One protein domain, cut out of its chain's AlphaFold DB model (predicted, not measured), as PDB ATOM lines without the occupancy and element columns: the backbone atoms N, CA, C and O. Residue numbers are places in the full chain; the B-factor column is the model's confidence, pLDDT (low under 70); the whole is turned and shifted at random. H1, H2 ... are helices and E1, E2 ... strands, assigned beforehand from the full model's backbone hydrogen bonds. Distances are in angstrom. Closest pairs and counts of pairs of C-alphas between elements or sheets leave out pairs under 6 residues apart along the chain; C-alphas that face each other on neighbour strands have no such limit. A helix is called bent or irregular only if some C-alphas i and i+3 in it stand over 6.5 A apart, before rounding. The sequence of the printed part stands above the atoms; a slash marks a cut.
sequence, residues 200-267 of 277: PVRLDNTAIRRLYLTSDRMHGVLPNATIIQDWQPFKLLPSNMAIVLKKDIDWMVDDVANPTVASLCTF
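AT A GLANCE: This is residues 200 to 267 of the 277 residues of the protein "putative N-acetyltransferase 16" of Notothenia coriiceps (black rockcod) (UniProt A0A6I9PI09). Two helices and two strand hairpins stand round the middle of a small rounded domain in a loosely joined ring: H1, then the hairpin E3 and E4, then the hairpin E1 and E2, then H3, which comes back near H1. The short H2 and the loop between E3 and E4 lie at one end of this ring. The printed part has 68 residues, with three named helices and four named strands in the order H1 H2 E1 E2 H3 E3 E4; the class is mixed, helices and strands, and each hairpin is a two-stranded antiparallel sheet, of order E1 - E2 and E3 - E4. The whole is compact, with a radius of gyration of the C-alphas of 10.8 A, and spans 25 by 24 by 20 A.

HOW THE PARTS SIT: Residues 201 to 202 pair antiparallel with residues 252 to 253 of E3, residues 249 to 253. H1, residues 205 to 214, also comes near E3: their closest C-alphas, those of Ile 208 and Trp 251, are 7.5 A apart. H2, residues 217 to 220, and H1 only just touch, and only at the corner by their link, with 3 pairs of C-alphas within 8 A; the closest are those of Tyr 212 and Met 218, 6.5 A apart. E1, residues 226 to 229, and E2, residues 232 to 235, form an antiparallel hairpin at 151 degrees, with N 227 and O 234 within hydrogen-bond range at 2.9 A. The closest C-alphas of E2 and H3, residues 238 to 244, are those of Phe 234 and Asn 240, 6.3 A apart. H3 is close to H1 but not clearly touching, with the closest C-alphas, those of Leu 213 and Pro 238, 7.0 A apart; they run opposite ways at a steep tilt of 48 degrees. E3 and E4, residues 262 to 266, form an antiparallel hairpin at 164 degrees, with N 250 and O 265 within range at 2.8 A. The closest C-alphas of E1 and E4, those of Gln 229 and Leu 264, are 7.3 A apart. In H1 every O i to N i+4 pair is within range, in H3 2 of 3 are, and H2 is too short for such a pair.

IN THESE COORDINATES: H1 begins at C-alpha 205, at (-49.597, -42.879, 28.209), and measures 12.9 A. H2 measures 6.9 A from C-alpha 217 to C-alpha 220, and is only just irregular. E1 and E2 measure 9.7 A and 10.1 A, and H3 measures 9.9 A. E3 measures 12.9 A, and E4 measures 13.5 A, ending at C-alpha 266, at (-46.199, -56.982, 33.181).

THE WHOLE: The two C-alphas farthest apart, those of Trp 231 and Ala 257, are 28.0 A apart. The printed part has no cut. No link is long; the link from E3 to E4, with 8 residues, is short, and the others are tight. The mean pLDDT of the printed part is 91.3, and no printed residue is under 70.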
ATOM      1  N   PRO A 200     -41.058 -43.325  43.445       89.88
ATOM      2  CA  PRO A 200     -41.164 -43.647  42.029       89.88
ATOM      3  C   PRO A 200     -42.508 -43.213  41.440       89.88
ATOM      4  O   PRO A 200     -43.563 -43.354  42.064       89.88
ATOM      5  N   VAL A 201     -42.467 -42.711  40.210       94.31
ATOM      6  CA  VAL A 201     -43.618 -42.167  39.499       94.31
ATOM      7  C   VAL A 201     -44.110 -43.182  38.477       94.31
ATOM      8  O   VAL A 201     -43.386 -43.536  37.545       94.31
ATOM      9  N   ARG A 202     -45.367 -43.614  38.622       95.62
ATOM     10  CA  ARG A 202     -46.086 -44.357  37.582       95.62
ATOM     11  C   ARG A 202     -46.453 -43.407  36.446       95.62
ATOM     12  O   ARG A 202     -47.079 -42.374  36.673       95.62
ATOM     13  N   LEU A 203     -46.061 -43.759  35.229       95.75
ATOM     14  CA  LEU A 203     -46.272 -42.936  34.046       95.75
ATOM     15  C   LEU A 203     -47.622 -43.245  33.394       95.75
ATOM     16  O   LEU A 203     -48.009 -44.403  33.256       95.75
ATOM     17  N   ASP A 204     -48.312 -42.201  32.940       94.62
ATOM     18  CA  ASP A 204     -49.444 -42.337  32.023       94.62
ATOM     19  C   ASP A 204     -48.974 -42.440  30.556       94.62
ATOM     20  O   ASP A 204     -47.806 -42.212  30.229       94.62
ATOM     21  N   ASN A 205     -49.897 -42.740  29.640       91.94
ATOM     22  CA  ASN A 205     -49.597 -42.879  28.209       91.94
ATOM     23  C   ASN A 205     -48.941 -41.635  27.583       91.94
ATOM     24  O   ASN A 205     -48.127 -41.761  26.662       91.94
ATOM     25  N   THR A 206     -49.278 -40.437  28.061       93.69
ATOM     26  CA  THR A 206     -48.715 -39.178  27.557       93.69
ATOM     27  C   THR A 206     -47.275 -39.017  28.036       93.69
ATOM     28  O   THR A 206     -46.384 -38.711  27.241       93.69
ATOM     29  N   ALA A 207     -47.027 -39.275  29.319       94.88
ATOM     30  CA  ALA A 207     -45.712 -39.229  29.931       94.88
ATOM     31  C   ALA A 207     -44.781 -40.300  29.347       94.88
ATOM     32  O   ALA A 207     -43.628 -39.981  29.057       94.88
ATOM     33  N   ILE A 208     -45.283 -41.514  29.084       94.75
ATOM     34  CA  ILE A 208     -44.534 -42.582  28.405       94.75
ATOM     35  C   ILE A 208     -44.082 -42.105  27.024       94.75
ATOM     36  O   ILE A 208     -42.889 -42.117  26.730       94.75
ATOM     37  N   ARG A 209     -45.008 -41.624  26.182       93.06
ATOM     38  CA  ARG A 209     -44.663 -41.126  24.838       93.06
ATOM     39  C   ARG A 209     -43.646 -39.994  24.905       93.06
ATOM     40  O   ARG A 209     -42.659 -40.016  24.176       93.06
ATOM     41  N   ARG A 210     -43.846 -39.029  25.804       93.69
ATOM     42  CA  ARG A 210     -42.929 -37.898  25.952       93.69
ATOM     43  C   ARG A 210     -41.527 -38.360  26.358       93.69
ATOM     44  O   ARG A 210     -40.546 -37.970  25.726       93.69
ATOM     45  N   LEU A 211     -41.434 -39.188  27.394       94.19
ATOM     46  CA  LEU A 211     -40.158 -39.593  27.976       94.19
ATOM     47  C   LEU A 211     -39.393 -40.565  27.069       94.19
ATOM     48  O   LEU A 211     -38.200 -40.378  26.854       94.19
ATOM     49  N   TYR A 212     -40.076 -41.556  26.495       93.06
ATOM     50  CA  TYR A 212     -39.434 -42.632  25.740       93.06
ATOM     51  C   TYR A 212     -39.301 -42.357  24.237       93.06
ATOM     52  O   TYR A 212     -38.395 -42.907  23.627       93.06
ATOM     53  N   LEU A 213     -40.159 -41.535  23.618       91.31
ATOM     54  CA  LEU A 213     -40.076 -41.268  22.169       91.31
ATOM     55  C   LEU A 213     -39.515 -39.893  21.821       91.31
ATOM     56  O   LEU A 213     -38.894 -39.745  20.773       91.31
ATOM     57  N   THR A 214     -39.782 -38.876  22.643       88.38
ATOM     58  CA  THR A 214     -39.475 -37.480  22.272       88.38
ATOM     59  C   THR A 214     -38.319 -36.866  23.049       88.38
ATOM     60  O   THR A 214     -37.856 -35.792  22.681       88.38
ATOM     61  N   SER A 215     -37.860 -37.520  24.118       87.00
ATOM     62  CA  SER A 215     -36.769 -37.024  24.955       87.00
ATOM     63  C   SER A 215     -35.532 -37.912  24.847       87.00
ATOM     64  O   SER A 215     -35.631 -39.112  24.618       87.00
ATOM     65  N   ASP A 216     -34.368 -37.319  25.072       88.75
ATOM     66  CA  ASP A 216     -33.063 -37.978  25.167       88.75
ATOM     67  C   ASP A 216     -32.747 -38.486  26.587       88.75
ATOM     68  O   ASP A 216     -31.746 -39.165  26.811       88.75
ATOM     69  N   ARG A 217     -33.631 -38.210  27.550       90.00
ATOM     70  CA  ARG A 217     -33.427 -38.473  28.983       90.00
ATOM     71  C   ARG A 217     -33.227 -39.945  29.317       90.00
ATOM     72  O   ARG A 217     -32.525 -40.276  30.263       90.00
ATOM     73  N   MET A 218     -33.811 -40.837  28.523       91.12
ATOM     74  CA  MET A 218     -33.683 -42.278  28.728       91.12
ATOM     75  C   MET A 218     -32.355 -42.847  28.216       91.12
ATOM     76  O   MET A 218     -32.085 -44.018  28.460       91.12
ATOM     77  N   HIS A 219     -31.508 -42.063  27.538       86.62
ATOM     78  CA  HIS A 219     -30.243 -42.550  26.975       86.62
ATOM     79  C   HIS A 219     -29.293 -43.120  28.044       86.62
ATOM     80  O   HIS A 219     -28.579 -44.087  27.787       86.62
ATOM     81  N   GLY A 220     -29.294 -42.546  29.254       86.44
ATOM     82  CA  GLY A 220     -28.491 -43.042  30.380       86.44
ATOM     83  C   GLY A 220     -29.039 -44.316  31.034       86.44
ATOM     84  O   GLY A 220     -28.300 -45.008  31.727       86.44
ATOM     85  N   VAL A 221     -30.316 -44.634  30.800       90.00
ATOM     86  CA  VAL A 221     -31.026 -45.765  31.416       90.00
ATOM     87  C   VAL A 221     -31.151 -46.938  30.441       90.00
ATOM     88  O   VAL A 221     -30.993 -48.094  30.827       90.00
ATOM     89  N   LEU A 222     -31.426 -46.647  29.169       88.50
ATOM     90  CA  LEU A 222     -31.684 -47.631  28.127       88.50
ATOM     91  C   LEU A 222     -30.480 -47.738  27.188       88.50
ATOM     92  O   LEU A 222     -30.319 -46.894  26.296       88.50
ATOM     93  N   PRO A 223     -29.650 -48.784  27.319       81.25
ATOM     94  CA  PRO A 223     -28.549 -48.990  26.396       81.25
ATOM     95  C   PRO A 223     -29.094 -49.132  24.976       81.25
ATOM     96  O   PRO A 223     -30.017 -49.906  24.711       81.25
ATOM     97  N   ASN A 224     -28.515 -48.363  24.052       83.75
ATOM     98  CA  ASN A 224     -28.918 -48.347  22.647       83.75
ATOM     99  C   ASN A 224     -30.420 -48.049  22.438       83.75
ATOM    100  O   ASN A 224     -31.027 -48.594  21.514       83.75
ATOM    101  N   ALA A 225     -31.034 -47.239  23.315       87.31
ATOM    102  CA  ALA A 225     -32.452 -46.864  23.241       87.31
ATOM    103  C   ALA A 225     -33.362 -48.078  22.960       87.31
ATOM    104  O   ALA A 225     -34.206 -48.065  22.061       87.31
ATOM    105  N   THR A 226     -33.104 -49.176  23.673       90.00
ATOM    106  CA  THR A 226     -33.803 -50.448  23.499       90.00
ATOM    107  C   THR A 226     -34.413 -50.870  24.827       90.00
ATOM    108  O   THR A 226     -33.745 -50.877  25.858       90.00
ATOM    109  N   ILE A 227     -35.688 -51.236  24.784       92.12
ATOM    110  CA  ILE A 227     -36.407 -51.871  25.884       92.12
ATOM    111  C   ILE A 227     -36.451 -53.366  25.618       92.12
ATOM    112  O   ILE A 227     -36.679 -53.772  24.484       92.12
ATOM    113  N   ILE A 228     -36.291 -54.181  26.655       90.81
ATOM    114  CA  ILE A 228     -36.571 -55.614  26.588       90.81
ATOM    115  C   ILE A 228     -37.812 -55.869  27.434       90.81
ATOM    116  O   ILE A 228     -37.760 -55.685  28.646       90.81
ATOM    117  N   GLN A 229     -38.911 -56.284  26.801       91.38
ATOM    118  CA  GLN A 229     -40.156 -56.616  27.491       91.38
ATOM    119  C   GLN A 229     -40.620 -58.020  27.122       91.38
ATOM    120  O   GLN A 229     -40.842 -58.292  25.946       91.38
ATOM    121  N   ASP A 230     -40.810 -58.888  28.119       88.81
ATOM    122  CA  ASP A 230     -41.157 -60.305  27.927       88.81
ATOM    123  C   ASP A 230     -40.260 -60.974  26.868       88.81
ATOM    124  O   ASP A 230     -40.754 -61.508  25.885       88.81
ATOM    125  N   TRP A 231     -38.932 -60.886  27.021       89.12
ATOM    126  CA  TRP A 231     -37.931 -61.404  26.062       89.12
ATOM    127  C   TRP A 231     -37.864 -60.699  24.702       89.12
ATOM    128  O   TRP A 231     -36.992 -61.025  23.892       89.12
ATOM    129  N   GLN A 232     -38.699 -59.690  24.457       93.00
ATOM    130  CA  GLN A 232     -38.753 -58.985  23.183       93.00
ATOM    131  C   GLN A 232     -38.013 -57.632  23.233       93.00
ATOM    132  O   GLN A 232     -38.440 -56.718  23.943       93.00
ATOM    133  N   PRO A 233     -36.905 -57.480  22.488       93.62
ATOM    134  CA  PRO A 233     -36.156 -56.230  22.377       93.62
ATOM    135  C   PRO A 233     -36.761 -55.262  21.342       93.62
ATOM    136  O   PRO A 233     -36.665 -55.473  20.127       93.62
ATOM    137  N   PHE A 234     -37.302 -54.143  21.820       93.69
ATOM    138  CA  PHE A 234     -37.913 -53.072  21.031       93.69
ATOM    139  C   PHE A 234     -37.064 -51.804  21.035       93.69
ATOM    140  O   PHE A 234     -36.687 -51.301  22.093       93.69
ATOM    141  N   LYS A 235     -36.829 -51.224  19.851       93.38
ATOM    142  CA  LYS A 235     -36.352 -49.838  19.756       93.38
ATOM    143  C   LYS A 235     -37.465 -48.875  20.155       93.38
ATOM    144  O   LYS A 235     -38.640 -49.167  19.918       93.38
ATOM    145  N   LEU A 236     -37.088 -47.704  20.656       90.62
ATOM    146  CA  LEU A 236     -38.009 -46.605  20.954       90.62
ATOM    147  C   LEU A 236     -38.522 -45.927  19.672       90.62
ATOM    148  O   LEU A 236     -38.142 -44.811  19.333       90.62
ATOM    149  N   LEU A 237     -39.381 -46.632  18.938       93.06
ATOM    150  CA  LEU A 237     -40.040 -46.155  17.724       93.06
ATOM    151  C   LEU A 237     -41.550 -46.051  17.956       93.06
ATOM    152  O   LEU A 237     -42.102 -46.882  18.685       93.06
ATOM    153  N   PRO A 238     -42.256 -45.090  17.327       93.31
ATOM    154  CA  PRO A 238     -43.707 -44.980  17.459       93.31
ATOM    155  C   PRO A 238     -44.460 -46.277  17.119       93.31
ATOM    156  O   PRO A 238     -45.396 -46.637  17.834       93.31
ATOM    157  N   SER A 239     -44.032 -47.003  16.079       93.94
ATOM    158  CA  SER A 239     -44.622 -48.288  15.676       93.94
ATOM    159  C   SER A 239     -44.454 -49.372  16.734       93.94
ATOM    160  O   SER A 239     -45.422 -50.041  17.088       93.94
ATOM    161  N   ASN A 240     -43.259 -49.496  17.312       94.50
ATOM    162  CA  ASN A 240     -43.013 -50.434  18.403       94.50
ATOM    163  C   ASN A 240     -43.784 -50.050  19.664       94.50
ATOM    164  O   ASN A 240     -44.372 -50.910  20.310       94.50
ATOM    165  N   MET A 241     -43.847 -48.762  20.006       91.69
ATOM    166  CA  MET A 241     -44.607 -48.316  21.174       91.69
ATOM    167  C   MET A 241     -46.097 -48.638  21.045       91.69
ATOM    168  O   MET A 241     -46.732 -48.943  22.049       91.69
ATOM    169  N   ALA A 242     -46.659 -48.647  19.833       89.44
ATOM    170  CA  ALA A 242     -48.036 -49.092  19.611       89.44
ATOM    171  C   ALA A 242     -48.253 -50.589  19.912       89.44
ATOM    172  O   ALA A 242     -49.375 -50.977  20.237       89.44
ATOM    173  N   ILE A 243     -47.208 -51.417  19.821       90.25
ATOM    174  CA  ILE A 243     -47.223 -52.831  20.226       90.25
ATOM    175  C   ILE A 243     -47.077 -52.919  21.745       90.25
ATOM    176  O   ILE A 243     -47.914 -53.507  22.424       90.25
ATOM    177  N   VAL A 244     -46.039 -52.286  22.293       90.62
ATOM    178  CA  VAL A 244     -45.683 -52.403  23.712       90.62
ATOM    179  C   VAL A 244     -46.778 -51.827  24.620       90.62
ATOM    180  O   VAL A 244     -47.102 -52.428  25.636       90.62
ATOM    181  N   LEU A 245     -47.426 -50.721  24.237       90.31
ATOM    182  CA  LEU A 245     -48.520 -50.124  25.017       90.31
ATOM    183  C   LEU A 245     -49.783 -51.000  25.099       90.31
ATOM    184  O   LEU A 245     -50.646 -50.723  25.925       90.31
ATOM    185  N   LYS A 246     -49.908 -52.054  24.281       88.44
ATOM    186  CA  LYS A 246     -51.015 -53.022  24.385       88.44
ATOM    187  C   LYS A 246     -50.778 -54.090  25.455       88.44
ATOM    188  O   LYS A 246     -51.706 -54.819  25.778       88.44
ATOM    189  N   LYS A 247     -49.559 -54.204  25.992       86.69
ATOM    190  CA  LYS A 247     -49.140 -55.307  26.870       86.69
ATOM    191  C   LYS A 247     -49.476 -55.126  28.358       86.69
ATOM    192  O   LYS A 247     -48.892 -55.829  29.170       86.69
ATOM    193  N   ASP A 248     -50.362 -54.195  28.711       87.62
ATOM    194  CA  ASP A 248     -50.725 -53.870  30.104       87.62
ATOM    195  C   ASP A 248     -49.501 -53.802  31.045       87.62
ATOM    196  O   ASP A 248     -49.322 -54.598  31.967       87.62
ATOM    197  N   ILE A 249     -48.581 -52.893  30.710       92.94
ATOM    198  CA  ILE A 249     -47.324 -52.697  31.438       92.94
ATOM    199  C   ILE A 249     -47.482 -51.535  32.411       92.94
ATOM    200  O   ILE A 249     -47.903 -50.443  32.022       92.94
ATOM    201  N   ASP A 250     -47.014 -51.730  33.636       93.81
ATOM    202  CA  ASP A 250     -46.764 -50.656  34.586       93.81
ATOM    203  C   ASP A 250     -45.386 -50.040  34.314       93.81
ATOM    204  O   ASP A 250     -44.344 -50.658  34.545       93.81
ATOM    205  N   TRP A 251     -45.391 -48.804  33.807       94.88
ATOM    206  CA  TRP A 251     -44.190 -48.016  33.527       94.88
ATOM    207  C   TRP A 251     -43.880 -47.120  34.716       94.88
ATOM    208  O   TRP A 251     -44.680 -46.244  35.055       94.88
ATOM    209  N   MET A 252     -42.714 -47.298  35.328       95.75
ATOM    210  CA  MET A 252     -42.283 -46.481  36.461       95.75
ATOM    211  C   MET A 252     -40.878 -45.930  36.255       95.75
ATOM    212  O   MET A 252     -40.024 -46.593  35.670       95.75
ATOM    213  N   VAL A 253     -40.636 -44.729  36.773       95.62
ATOM    214  CA  VAL A 253     -39.304 -44.108  36.854       95.62
ATOM    215  C   VAL A 253     -39.084 -43.515  38.236       95.62
ATOM    216  O   VAL A 253     -40.044 -43.205  38.935       95.62
ATOM    217  N   ASP A 254     -37.830 -43.349  38.640       94.19
ATOM    218  CA  ASP A 254     -37.481 -42.663  39.887       94.19
ATOM    219  C   ASP A 254     -37.710 -41.143  39.810       94.19
ATOM    220  O   ASP A 254     -38.160 -40.541  40.780       94.19
ATOM    221  N   ASP A 255     -37.455 -40.529  38.650       91.56
ATOM    222  CA  ASP A 255     -37.707 -39.109  38.381       91.56
ATOM    223  C   ASP A 255     -38.094 -38.897  36.903       91.56
ATOM    224  O   ASP A 255     -37.444 -39.390  35.986       91.56
ATOM    225  N   VAL A 256     -39.160 -38.137  36.643       91.44
ATOM    226  CA  VAL A 256     -39.625 -37.812  35.280       91.44
ATOM    227  C   VAL A 256     -38.719 -36.777  34.595       91.44
ATOM    228  O   VAL A 256     -38.633 -36.717  33.360       91.44
ATOM    229  N   ALA A 257     -38.071 -35.911  35.375       90.50
ATOM    230  CA  ALA A 257     -37.183 -34.872  34.875       90.50
ATOM    231  C   ALA A 257     -35.816 -35.435  34.474       90.50
ATOM    232  O   ALA A 257     -35.309 -35.068  33.413       90.50
ATOM    233  N   ASN A 258     -35.255 -36.329  35.291       91.62
ATOM    234  CA  ASN A 258     -33.938 -36.924  35.084       91.62
ATOM    235  C   ASN A 258     -33.901 -38.388  35.578       91.62
ATOM    236  O   ASN A 258     -33.340 -38.655  36.643       91.62
ATOM    237  N   PRO A 259     -34.518 -39.325  34.837       94.00
ATOM    238  CA  PRO A 259     -34.613 -40.718  35.253       94.00
ATOM    239  C   PRO A 259     -33.228 -41.360  35.326       94.00
ATOM    240  O   PRO A 259     -32.443 -41.283  34.380       94.00
ATOM    241  N   THR A 260     -32.949 -42.040  36.434       93.31
ATOM    242  CA  THR A 260     -31.762 -42.897  36.581       93.31
ATOM    243  C   THR A 260     -32.129 -44.373  36.671       93.31
ATOM    244  O   THR A 260     -31.290 -45.238  36.421       93.31
ATOM    245  N   VAL A 261     -33.400 -44.666  36.961       92.62
ATOM    246  CA  VAL A 261     -33.956 -46.014  37.037       92.62
ATOM    247  C   VAL A 261     -35.307 -46.034  36.328       92.62
ATOM    248  O   VAL A 261     -36.143 -45.156  36.524       92.62
ATOM    249  N   ALA A 262     -35.538 -47.076  35.534       93.44
ATOM    250  CA  ALA A 262     -36.837 -47.368  34.948       93.44
ATOM    251  C   ALA A 262     -37.237 -48.810  35.253       93.44
ATOM    252  O   ALA A 262     -36.398 -49.710  35.246       93.44
ATOM    253  N   SER A 263     -38.524 -49.015  35.508       92.50
ATOM    254  CA  SER A 263     -39.126 -50.329  35.701       92.50
ATOM    255  C   SER A 263     -40.287 -50.509  34.733       92.50
ATOM    256  O   SER A 263     -41.087 -49.592  34.529       92.50
ATOM    257  N   LEU A 264     -40.347 -51.694  34.131       92.81
ATOM    258  CA  LEU A 264     -41.361 -52.122  33.177       92.81
ATOM    259  C   LEU A 264     -41.891 -53.461  33.668       92.81
ATOM    260  O   LEU A 264     -41.190 -54.470  33.609       92.81
ATOM    261  N   CYS A 265     -43.100 -53.457  34.215       89.56
ATOM    262  CA  CYS A 265     -43.673 -54.637  34.849       89.56
ATOM    263  C   CYS A 265     -44.938 -55.073  34.112       89.56
ATOM    264  O   CYS A 265     -45.871 -54.287  33.985       89.56
ATOM    265  N   THR A 266     -44.972 -56.316  33.636       87.94
ATOM    266  CA  THR A 266     -46.199 -56.982  33.181       87.94
ATOM    267  C   THR A 266     -46.872 -57.677  34.354       87.94
ATOM    268  O   THR A 266     -46.201 -58.192  35.252       87.94
ATOM    269  N   PHE A 267     -48.206 -57.719  34.349       82.62
ATOM    270  CA  PHE A 267     -48.929 -58.468  35.369       82.62
ATOM    271  C   PHE A 267     -48.550 -59.963  35.305       82.62
ATOM    272  O   PHE A 267     -48.511 -60.536  34.210       82.62
TER     273      PHE A 267